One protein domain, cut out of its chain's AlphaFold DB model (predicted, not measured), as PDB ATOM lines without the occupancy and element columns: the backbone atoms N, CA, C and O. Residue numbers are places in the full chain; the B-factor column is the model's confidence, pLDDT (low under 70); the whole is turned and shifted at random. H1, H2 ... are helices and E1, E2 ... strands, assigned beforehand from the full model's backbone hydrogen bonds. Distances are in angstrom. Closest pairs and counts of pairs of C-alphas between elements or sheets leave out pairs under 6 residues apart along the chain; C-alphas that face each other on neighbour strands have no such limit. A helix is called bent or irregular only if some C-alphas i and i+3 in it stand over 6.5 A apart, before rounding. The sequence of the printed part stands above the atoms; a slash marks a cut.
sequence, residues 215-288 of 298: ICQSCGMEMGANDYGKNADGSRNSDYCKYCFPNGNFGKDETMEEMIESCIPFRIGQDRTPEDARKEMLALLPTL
ATOM      1  N   ILE A 215     -44.940  29.940 -48.784       89.94
ATOM      2  CA  ILE A 215     -45.129  28.775 -47.914       89.94
ATOM      3  C   ILE A 215     -43.809  28.015 -47.756       89.94
ATOM      4  O   ILE A 215     -43.068  27.827 -48.725       89.94
ATOM      5  N   CYS A 216     -43.529  27.543 -46.542       91.19
ATOM      6  CA  CYS A 216     -42.389  26.683 -46.250       91.19
ATOM      7  C   CYS A 216     -42.481  25.397 -47.078       91.19
ATOM      8  O   CYS A 216     -43.424  24.620 -46.943       91.19
ATOM      9  N   GLN A 217     -41.454  25.119 -47.874       92.44
ATOM     10  CA  GLN A 217     -41.359  23.971 -48.778       92.44
ATOM     11  C   GLN A 217     -41.036  22.642 -48.057       92.44
ATOM     12  O   GLN A 217     -40.626  21.670 -48.695       92.44
ATOM     13  N   SER A 218     -41.212  22.598 -46.731       90.69
ATOM     14  CA  SER A 218     -41.104  21.401 -45.885       90.69
ATOM     15  C   SER A 218     -42.406  21.128 -45.124       90.69
ATOM     16  O   SER A 218     -42.948  20.041 -45.255       90.69
ATOM     17  N   CYS A 219     -42.931  22.087 -44.353       89.94
ATOM     18  CA  CYS A 219     -44.137  21.888 -43.524       89.94
ATOM     19  C   CYS A 219     -45.403  22.599 -44.047       89.94
ATOM     20  O   CYS A 219     -46.479  22.489 -43.452       89.94
ATOM     21  N   GLY A 220     -45.291  23.377 -45.130       87.56
ATOM     22  CA  GLY A 220     -46.410  24.131 -45.702       87.56
ATOM     23  C   GLY A 220     -46.914  25.279 -44.821       87.56
ATOM     24  O   GLY A 220     -48.062  25.689 -44.964       87.56
ATOM     25  N   MET A 221     -46.107  25.750 -43.865       88.00
ATOM     26  CA  MET A 221     -46.415  26.911 -43.020       88.00
ATOM     27  C   MET A 221     -46.246  28.208 -43.817       88.00
ATOM     28  O   MET A 221     -45.228  28.372 -44.490       88.00
ATOM     29  N   GLU A 222     -47.202  29.132 -43.732       87.56
ATOM     30  CA  GLU A 222     -47.057  30.479 -44.301       87.56
ATOM     31  C   GLU A 222     -45.940  31.238 -43.571       87.56
ATOM     32  O   GLU A 222     -45.946  31.322 -42.344       87.56
ATOM     33  N   MET A 223     -44.947  31.744 -44.309       85.38
ATOM     34  CA  MET A 223     -43.766  32.377 -43.716       85.38
ATOM     35  C   MET A 223     -43.878  33.902 -43.737       85.38
ATOM     36  O   MET A 223     -43.841  34.525 -44.804       85.38
ATOM     37  N   GLY A 224     -43.948  34.503 -42.545       77.56
ATOM     38  CA  GLY A 224     -43.786  35.941 -42.345       77.56
ATOM     39  C   GLY A 224     -42.312  36.354 -42.302       77.56
ATOM     40  O   GLY A 224     -41.413  35.513 -42.292       77.56
ATOM     41  N   ALA A 225     -42.042  37.663 -42.248       78.50
ATOM     42  CA  ALA A 225     -40.694  38.241 -42.364       78.50
ATOM     43  C   ALA A 225     -39.622  37.597 -41.452       78.50
ATOM     44  O   ALA A 225     -38.456  37.537 -41.840       78.50
ATOM     45  N   ASN A 226     -40.025  37.057 -40.293       81.19
ATOM     46  CA  ASN A 226     -39.148  36.488 -39.261       81.19
ATOM     47  C   ASN A 226     -39.197  34.952 -39.147       81.19
ATOM     48  O   ASN A 226     -38.704  34.389 -38.164       81.19
ATOM     49  N   ASP A 227     -39.805  34.256 -40.108       86.62
ATOM     50  CA  ASP A 227     -40.020  32.805 -40.020       86.62
ATOM     51  C   ASP A 227     -39.067  31.975 -40.871       86.62
ATOM     52  O   ASP A 227     -39.133  30.752 -40.830       86.62
ATOM     53  N   TYR A 228     -38.151  32.614 -41.591       89.38
ATOM     54  CA  TYR A 228     -37.234  31.967 -42.523       89.38
ATOM     55  C   TYR A 228     -36.046  31.318 -41.803       89.38
ATOM     56  O   TYR A 228     -35.496  31.872 -40.850       89.38
ATOM     57  N   GLY A 229     -35.661  30.130 -42.267       88.81
ATOM     58  CA  GLY A 229     -34.493  29.402 -41.783       88.81
ATOM     59  C   GLY A 229     -33.178  30.037 -42.218       88.81
ATOM     60  O   GLY A 229     -33.158  31.065 -42.901       88.81
ATOM     61  N   LYS A 230     -32.063  29.418 -41.828       89.81
ATOM     62  CA  LYS A 230     -30.717  29.877 -42.192       89.81
ATOM     63  C   LYS A 230     -29.973  28.801 -42.966       89.81
ATOM     64  O   LYS A 230     -30.111  27.622 -42.663       89.81
ATOM     65  N   ASN A 231     -29.191  29.205 -43.957       86.69
ATOM     66  CA  ASN A 231     -28.229  28.356 -44.650       86.69
ATOM     67  C   ASN A 231     -26.976  28.150 -43.779       86.69
ATOM     68  O   ASN A 231     -26.803  28.815 -42.758       86.69
ATOM     69  N   ALA A 232     -26.094  27.227 -44.177       84.25
ATOM     70  CA  ALA A 232     -24.872  26.916 -43.425       84.25
ATOM     71  C   ALA A 232     -23.907  28.114 -43.307       84.25
ATOM     72  O   ALA A 232     -23.154  28.207 -42.344       84.25
ATOM     73  N   ASP A 233     -23.965  29.049 -44.258       81.25
ATOM     74  CA  ASP A 233     -23.216  30.313 -44.254       81.25
ATOM     75  C   ASP A 233     -23.881  31.419 -43.407       81.25
ATOM     76  O   ASP A 233     -23.395  32.547 -43.355       81.25
ATOM     77  N   GLY A 234     -25.005  31.116 -42.749       79.31
ATOM     78  CA  GLY A 234     -25.777  32.057 -41.940       79.31
ATOM     79  C   GLY A 234     -26.741  32.946 -42.732       79.31
ATOM     80  O   GLY A 234     -27.509  33.686 -42.109       79.31
ATOM     81  N   SER A 235     -26.759  32.866 -44.067       83.50
ATOM     82  CA  SER A 235     -27.705  33.609 -44.907       83.50
ATOM     83  C   SER A 235     -29.139  33.094 -44.745       83.50
ATOM     84  O   SER A 235     -29.378  31.952 -44.353       83.50
ATOM     85  N   ARG A 236     -30.134  33.938 -45.034       83.19
ATOM     86  CA  ARG A 236     -31.556  33.574 -44.944       83.19
ATOM     87  C   ARG A 236     -31.929  32.554 -46.023       83.19
ATOM     88  O   ARG A 236     -31.713  32.794 -47.209       83.19
ATOM     89  N   ASN A 237     -32.560  31.453 -45.626       86.00
ATOM     90  CA  ASN A 237     -33.123  30.472 -46.546       86.00
ATOM     91  C   ASN A 237     -34.516  30.933 -47.000       86.00
ATOM     92  O   ASN A 237     -35.361  31.198 -46.156       86.00
ATOM     93  N   SER A 238     -34.766  31.042 -48.308       86.50
ATOM     94  CA  SER A 238     -36.048  31.524 -48.853       86.50
ATOM     95  C   SER A 238     -37.134  30.449 -48.971       86.50
ATOM     96  O   SER A 238     -38.294  30.791 -49.181       86.50
ATOM     97  N   ASP A 239     -36.772  29.171 -48.863       89.81
ATOM     98  CA  ASP A 239     -37.670  28.038 -49.109       89.81
ATOM     99  C   ASP A 239     -38.201  27.408 -47.818       89.81
ATOM    100  O   ASP A 239     -39.316  26.888 -47.807       89.81
ATOM    101  N   TYR A 240     -37.429  27.431 -46.731       91.19
ATOM    102  CA  TYR A 240     -37.735  26.696 -45.505       91.19
ATOM    103  C   TYR A 240     -37.802  27.610 -44.286       91.19
ATOM    104  O   TYR A 240     -37.041  28.569 -44.162       91.19
ATOM    105  N   CYS A 241     -38.695  27.281 -43.351       91.75
ATOM    106  CA  CYS A 241     -38.845  28.035 -42.116       91.75
ATOM    107  C   CYS A 241     -37.757  27.693 -41.086       91.75
ATOM    108  O   CYS A 241     -37.133  26.630 -41.142       91.75
ATOM    109  N   LYS A 242     -37.581  28.565 -40.090       91.81
ATOM    110  CA  LYS A 242     -36.613  28.415 -38.991       91.81
ATOM    111  C   LYS A 242     -36.801  27.155 -38.151       91.81
ATOM    112  O   LYS A 242     -35.854  26.721 -37.511       91.81
ATOM    113  N   TYR A 243     -37.994  26.563 -38.159       89.56
ATOM    114  CA  TYR A 243     -38.271  25.325 -37.431       89.56
ATOM    115  C   TYR A 243     -37.841  24.088 -38.222       89.56
ATOM    116  O   TYR A 243     -37.259  23.169 -37.655       89.56
ATOM    117  N   CYS A 244     -38.086  24.070 -39.537       88.50
ATOM    118  CA  CYS A 244     -37.677  22.953 -40.386       88.50
ATOM    119  C   CYS A 244     -36.180  22.996 -40.703       88.50
ATOM    120  O   CYS A 244     -35.561  21.941 -40.778       88.50
ATOM    121  N   PHE A 245     -35.604  24.188 -40.885       90.75
ATOM    122  CA  PHE A 245     -34.233  24.373 -41.366       90.75
ATOM    123  C   PHE A 245     -33.479  25.454 -40.562       90.75
ATOM    124  O   PHE A 245     -33.176  26.534 -41.081       90.75
ATOM    125  N   PRO A 246     -33.221  25.219 -39.261       84.25
ATOM    126  CA  PRO A 246     -32.685  26.245 -38.366       84.25
ATOM    127  C   PRO A 246     -31.249  26.670 -38.699       84.25
ATOM    128  O   PRO A 246     -30.944  27.854 -38.605       84.25
ATOM    129  N   ASN A 247     -30.377  25.726 -39.080       83.25
ATOM    130  CA  ASN A 247     -28.923  25.938 -39.164       83.25
ATOM    131  C   ASN A 247     -28.293  25.222 -40.371       83.25
ATOM    132  O   ASN A 247     -27.404  24.387 -40.222       83.25
ATOM    133  N   GLY A 248     -28.787  25.486 -41.576       82.19
ATOM    134  CA  GLY A 248     -28.206  24.942 -42.805       82.19
ATOM    135  C   GLY A 248     -28.515  23.472 -43.080       82.19
ATOM    136  O   GLY A 248     -28.079  22.972 -44.109       82.19
ATOM    137  N   ASN A 249     -29.272  22.810 -42.199       85.69
ATOM    138  CA  ASN A 249     -29.719  21.423 -42.308       85.69
ATOM    139  C   ASN A 249     -31.129  21.268 -41.720       85.69
ATOM    140  O   ASN A 249     -31.555  22.081 -40.889       85.69
ATOM    141  N   PHE A 250     -31.840  20.209 -42.123       86.81
ATOM    142  CA  PHE A 250     -33.134  19.876 -41.528       86.81
ATOM    143  C   PHE A 250     -32.954  19.459 -40.069       86.81
ATOM    144  O   PHE A 250     -32.114  18.620 -39.755       86.81
ATOM    145  N   GLY A 251     -33.737  20.066 -39.173       70.00
ATOM    146  CA  GLY A 251     -33.597  19.864 -37.726       70.00
ATOM    147  C   GLY A 251     -33.934  18.446 -37.248       70.00
ATOM    148  O   GLY A 251     -33.572  18.087 -36.130       70.00
ATOM    149  N   LYS A 252     -34.620  17.653 -38.082       74.00
ATOM    150  CA  LYS A 252     -34.969  16.250 -37.846       74.00
ATOM    151  C   LYS A 252     -34.890  15.462 -39.152       74.00
ATOM    152  O   LYS A 252     -35.385  15.929 -40.182       74.00
ATOM    153  N   ASP A 253     -34.295  14.276 -39.080       77.12
ATOM    154  CA  ASP A 253     -34.422  13.251 -40.113       77.12
ATOM    155  C   ASP A 253     -35.715  12.481 -39.826       77.12
ATOM    156  O   ASP A 253     -35.768  11.673 -38.904       77.12
ATOM    157  N   GLU A 254     -36.789  12.866 -40.510       80.06
ATOM    158  CA  GLU A 254     -38.148  12.376 -40.263       80.06
ATOM    159  C   GLU A 254     -38.831  12.065 -41.598       80.06
ATOM    160  O   GLU A 254     -38.556  12.724 -42.615       80.06
ATOM    161  N   THR A 255     -39.714  11.069 -41.603       86.62
ATOM    162  CA  THR A 255     -40.497  10.696 -42.787       86.62
ATOM    163  C   THR A 255     -41.594  11.724 -43.076       86.62
ATOM    164  O   THR A 255     -41.908  12.595 -42.259       86.62
ATOM    165  N   MET A 256     -42.215  11.639 -44.259       84.31
ATOM    166  CA  MET A 256     -43.357  12.496 -44.587       84.31
ATOM    167  C   MET A 256     -44.510  12.260 -43.603       84.31
ATOM    168  O   MET A 256     -45.147  13.213 -43.167       84.31
ATOM    169  N   GLU A 257     -44.757  11.010 -43.218       85.19
ATOM    170  CA  GLU A 257     -45.780  10.638 -42.244       85.19
ATOM    171  C   GLU A 257     -45.500  11.270 -40.876       85.19
ATOM    172  O   GLU A 257     -46.395  11.866 -40.281       85.19
ATOM    173  N   GLU A 258     -44.251  11.238 -40.409       85.38
ATOM    174  CA  GLU A 258     -43.846  11.876 -39.149       85.38
ATOM    175  C   GLU A 258     -43.987  13.408 -39.206       85.38
ATOM    176  O   GLU A 258     -44.461  14.034 -38.250       85.38
ATOM    177  N   MET A 259     -43.676  14.022 -40.356       87.69
ATOM    178  CA  MET A 259     -43.934  15.446 -40.596       87.69
ATOM    179  C   MET A 259     -45.431  15.777 -40.504       87.69
ATOM    180  O   MET A 259     -45.789  16.807 -39.930       87.69
ATOM    181  N   ILE A 260     -46.312  14.924 -41.035       86.75
ATOM    182  CA  ILE A 260     -47.768  15.115 -40.946       86.75
ATOM    183  C   ILE A 260     -48.203  15.103 -39.484       86.75
ATOM    184  O   ILE A 260     -48.823  16.068 -39.034       86.75
ATOM    185  N   GLU A 261     -47.823  14.071 -38.727       87.81
ATOM    186  CA  GLU A 261     -48.195  13.961 -37.311       87.81
ATOM    187  C   GLU A 261     -47.721  15.165 -36.494       87.81
ATOM    188  O   GLU A 261     -48.477  15.700 -35.684       87.81
ATOM    189  N   SER A 262     -46.496  15.644 -36.735       84.88
ATOM    190  CA  SER A 262     -45.949  16.788 -35.996       84.88
ATOM    191  C   SER A 262     -46.670  18.110 -36.286       84.88
ATOM    192  O   SER A 262     -46.675  19.006 -35.442       84.88
ATOM    193  N   CYS A 263     -47.302  18.239 -37.455       86.12
ATOM    194  CA  CYS A 263     -47.995  19.453 -37.877       86.12
ATOM    195  C   CYS A 263     -49.491  19.463 -37.526       86.12
ATOM    196  O   CYS A 263     -50.066  20.549 -37.425       86.12
ATOM    197  N   ILE A 264     -50.126  18.297 -37.337       86.12
ATOM    198  CA  ILE A 264     -51.561  18.185 -37.008       86.12
ATOM    199  C   ILE A 264     -51.958  19.059 -35.802       86.12
ATOM    200  O   ILE A 264     -52.916  19.822 -35.946       86.12
ATOM    201  N   PRO A 265     -51.239  19.062 -34.657       86.31
ATOM    202  CA  PRO A 265     -51.617  19.876 -33.497       86.31
ATOM    203  C   PRO A 265     -51.699  21.381 -33.783       86.31
ATOM    204  O   PRO A 265     -52.445  22.093 -33.120       86.31
ATOM    205  N   PHE A 266     -50.960  21.868 -34.784       85.00
ATOM    206  CA  PHE A 266     -50.936  23.278 -35.182       85.00
ATOM    207  C   PHE A 266     -51.970  23.621 -36.263       85.00
ATOM    208  O   PHE A 266     -52.072  24.774 -36.677       85.00
ATOM    209  N   ARG A 267     -52.707  22.621 -36.760       78.56
ATOM    210  CA  ARG A 267     -53.673  22.751 -37.859       78.56
ATOM    211  C   ARG A 267     -55.101  22.378 -37.461       78.56
ATOM    212  O   ARG A 267     -55.987  22.470 -38.304       78.56
ATOM    213  N   ILE A 268     -55.332  21.989 -36.209       80.56
ATOM    214  CA  ILE A 268     -56.667  21.745 -35.645       80.56
ATOM    215  C   ILE A 268     -57.243  23.022 -35.015       80.56
ATOM    216  O   ILE A 268     -56.508  23.906 -34.579       80.56
ATOM    217  N   GLY A 269     -58.568  23.124 -34.972       76.69
ATOM    218  CA  GLY A 269     -59.303  24.271 -34.430       76.69
ATOM    219  C   GLY A 269     -60.734  23.876 -34.069       76.69
ATOM    220  O   GLY A 269     -61.075  22.700 -34.159       76.69
ATOM    221  N   GLN A 270     -61.582  24.838 -33.681       68.88
ATOM    222  CA  GLN A 270     -62.963  24.554 -33.241       68.88
ATOM    223  C   GLN A 270     -63.793  23.759 -34.269       68.88
ATOM    224  O   GLN A 270     -64.604  22.936 -33.859       68.88
ATOM    225  N   ASP A 271     -63.524  23.935 -35.568       74.38
ATOM    226  CA  ASP A 271     -64.249  23.284 -36.671       74.38
ATOM    227  C   ASP A 271     -63.377  22.326 -37.508       74.38
ATOM    228  O   ASP A 271     -63.742  21.972 -38.628       74.38
ATOM    229  N   ARG A 272     -62.189  21.932 -37.018       78.69
ATOM    230  CA  ARG A 272     -61.227  21.153 -37.815       78.69
ATOM    231  C   ARG A 272     -60.671  19.955 -37.064       78.69
ATOM    232  O   ARG A 272     -59.963  20.115 -36.068       78.69
ATOM    233  N   THR A 273     -60.966  18.763 -37.583       88.44
ATOM    234  CA  THR A 273     -60.558  17.492 -36.977       88.44
ATOM    235  C   THR A 273     -59.107  17.122 -37.322       88.44
ATOM    236  O   THR A 273     -58.570  17.576 -38.345       88.44
ATOM    237  N   PRO A 274     -58.445  16.288 -36.498       85.75
ATOM    238  CA  PRO A 274     -57.149  15.701 -36.834       85.75
ATOM    239  C   PRO A 274     -57.155  14.939 -38.168       85.75
ATOM    240  O   PRO A 274     -56.180  14.999 -38.918       85.75
ATOM    241  N   GLU A 275     -58.251  14.250 -38.489       86.25
ATOM    242  CA  GLU A 275     -58.429  13.498 -39.732       86.25
ATOM    243  C   GLU A 275     -58.458  14.420 -40.960       86.25
ATOM    244  O   GLU A 275     -57.801  14.133 -41.966       86.25
ATOM    245  N   ASP A 276     -59.144  15.563 -40.867       85.25
ATOM    246  CA  ASP A 276     -59.185  16.567 -41.937       85.25
ATOM    247  C   ASP A 276     -57.811  17.216 -42.150       85.25
ATOM    248  O   ASP A 276     -57.339  17.351 -43.285       85.25
ATOM    249  N   ALA A 277     -57.119  17.564 -41.059       84.31
ATOM    250  CA  ALA A 277     -55.757  18.092 -41.116       84.31
ATOM    251  C   ALA A 277     -54.786  17.094 -41.772       84.31
ATOM    252  O   ALA A 277     -54.003  17.478 -42.644       84.31
ATOM    253  N   ARG A 278     -54.885  15.805 -41.421       88.19
ATOM    254  CA  ARG A 278     -54.094  14.724 -42.026       88.19
ATOM    255  C   ARG A 278     -54.356  14.606 -43.528       88.19
ATOM    256  O   ARG A 278     -53.408  14.535 -44.307       88.19
ATOM    257  N   LYS A 279     -55.626  14.617 -43.947       87.94
ATOM    258  CA  LYS A 279     -56.021  14.505 -45.360       87.94
ATOM    259  C   LYS A 279     -55.461  15.649 -46.210       87.94
ATOM    260  O   LYS A 279     -54.946  15.406 -47.298       87.94
ATOM    261  N   GLU A 280     -55.524  16.881 -45.714       85.94
ATOM    262  CA  GLU A 280     -54.955  18.037 -46.416       85.94
ATOM    263  C   GLU A 280     -53.431  17.972 -46.506       85.94
ATOM    264  O   GLU A 280     -52.854  18.263 -47.553       85.94
ATOM    265  N   MET A 281     -52.762  17.557 -45.432       86.50
ATOM    266  CA  MET A 281     -51.310  17.441 -45.439       86.50
ATOM    267  C   MET A 281     -50.806  16.322 -46.354       86.50
ATOM    268  O   MET A 281     -49.797  16.521 -47.031       86.50
ATOM    269  N   LEU A 282     -51.530  15.202 -46.449       86.94
ATOM    270  CA  LEU A 282     -51.253  14.142 -47.426       86.94
ATOM    271  C   LEU A 282     -51.359  14.641 -48.874       86.94
ATOM    272  O   LEU A 282     -50.628  14.165 -49.738       86.94
ATOM    273  N   ALA A 283     -52.232  15.615 -49.146       86.50
ATOM    274  CA  ALA A 283     -52.320  16.252 -50.459       86.50
ATOM    275  C   ALA A 283     -51.220  17.309 -50.675       86.50
ATOM    276  O   ALA A 283     -50.704  17.450 -51.783       86.50
ATOM    277  N   LEU A 284     -50.850  18.052 -49.626       86.44
ATOM    278  CA  LEU A 284     -49.923  19.180 -49.712       86.44
ATOM    279  C   LEU A 284     -48.452  18.750 -49.734       86.44
ATOM    280  O   LEU A 284     -47.712  19.185 -50.616       86.44
ATOM    281  N   LEU A 285     -48.004  17.929 -48.778       88.56
ATOM    282  CA  LEU A 285     -46.579  17.633 -48.593       88.56
ATOM    283  C   LEU A 285     -45.890  17.064 -49.845       88.56
ATOM    284  O   LEU A 285     -44.811  17.569 -50.162       88.56
ATOM    285  N   PRO A 286     -46.483  16.133 -50.624       88.25
ATOM    286  CA  PRO A 286     -45.855  15.611 -51.845       88.25
ATOM    287  C   PRO A 286     -45.544  16.677 -52.905       88.25
ATOM    288  O   PRO A 286     -44.699  16.465 -53.775       88.25
ATOM    289  N   THR A 287     -46.214  17.833 -52.851       85.62
ATOM    290  CA  THR A 287     -45.987  18.938 -53.794       85.62
ATOM    291  C   THR A 287     -44.792  19.819 -53.412       85.62
ATOM    292  O   THR A 287     -44.275  20.551 -54.260       85.62
ATOM    293  N   LEU A 288     -44.324  19.739 -52.162       89.44
ATOM    294  CA  LEU A 288     -43.288  20.612 -51.616       89.44
ATOM    295  C   LEU A 288     -41.874  20.093 -51.914       89.44
ATOM    296  O   LEU A 288     -41.631  18.886 -51.966       89.44
TER     297      LEU A 288
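This is residues 215 to 288 of the 298 residues of the protein "HTH-type transcriptional regulator ImmR" of Lachnospiraceae bacterium (UniProt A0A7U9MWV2). The printed part is an elongated body with a small two-strand hairpin, E1 and E2, towards one end and two helices, H1 and H2, packed on each other at a steep angle towards the other. Loops fill much of the rest: the first residues, 215 to 221, fold into the space between the hairpin and the helices, and residues 242 to 255 run from the hairpin across to H1. The 74 printed residues hold two named strands and then two named helices, in the order E1, E2, H1, H2; the sheet, in the order E1 - E2, is antiparallel. The class is mixed, helices and strands, with 34 residues, under half, in named elements. The whole is compact, with a radius of gyration of the C-alphas of 12.9 A, and spans 41 by 25 by 19 A.

E1, residues 228 to 230, and E2, residues 236 to 241, form a hairpin of antiparallel neighbour strands, their directions at 120 degrees. The C-alphas of Tyr 228 and Cys 241 face each other at 4.3 A. N 229 and O 240 are within hydrogen-bond range at 2.8 A, and so are N 237 and O 229, at 2.8 A. H1, residues 256 to 266, and H2, residues 274 to 287, touch; their closest C-alphas are those of Ile 264 and Ala 277, 5.9 A apart. The two helices run opposite ways at a steep tilt of 49 degrees. E1 is apart from H1 and from H2, and E2 is apart from H2. Within hydrogen-bond range are 5 of 7 O i to N i+4 pairs in H1 and 8 of 10 in H2.

E1 begins at C-alpha 228, (-37.234, 31.967, -42.523), and is 6.9 A long from first to last C-alpha. E2 is 9.6 A long. H1 begins at C-alpha 256, (-43.357, 12.496, -44.587), and is 16.2 A long; it is only just irregular, with C-alphas 262 and 265 6.9 A apart. H2 is 20.6 A long and ends at C-alpha 287, (-45.987, 18.938, -53.794); it too is only just irregular, with C-alphas 283 and 286 6.6 A apart.

The two C-alphas farthest apart are those of Asp 233 and Asp 271, at 42.3 A. The C-alphas of Ile 215 and Leu 288, the first and last printed residues, are 9.2 A apart. The printed part has no cut. The link from E1 to E2 is tight, that from E2 to H1 is long, with 14 residues, and that from H1 to H2 is short. The mean pLDDT of the printed part is 85.2, and one printed residue, Gln 270, is under 70.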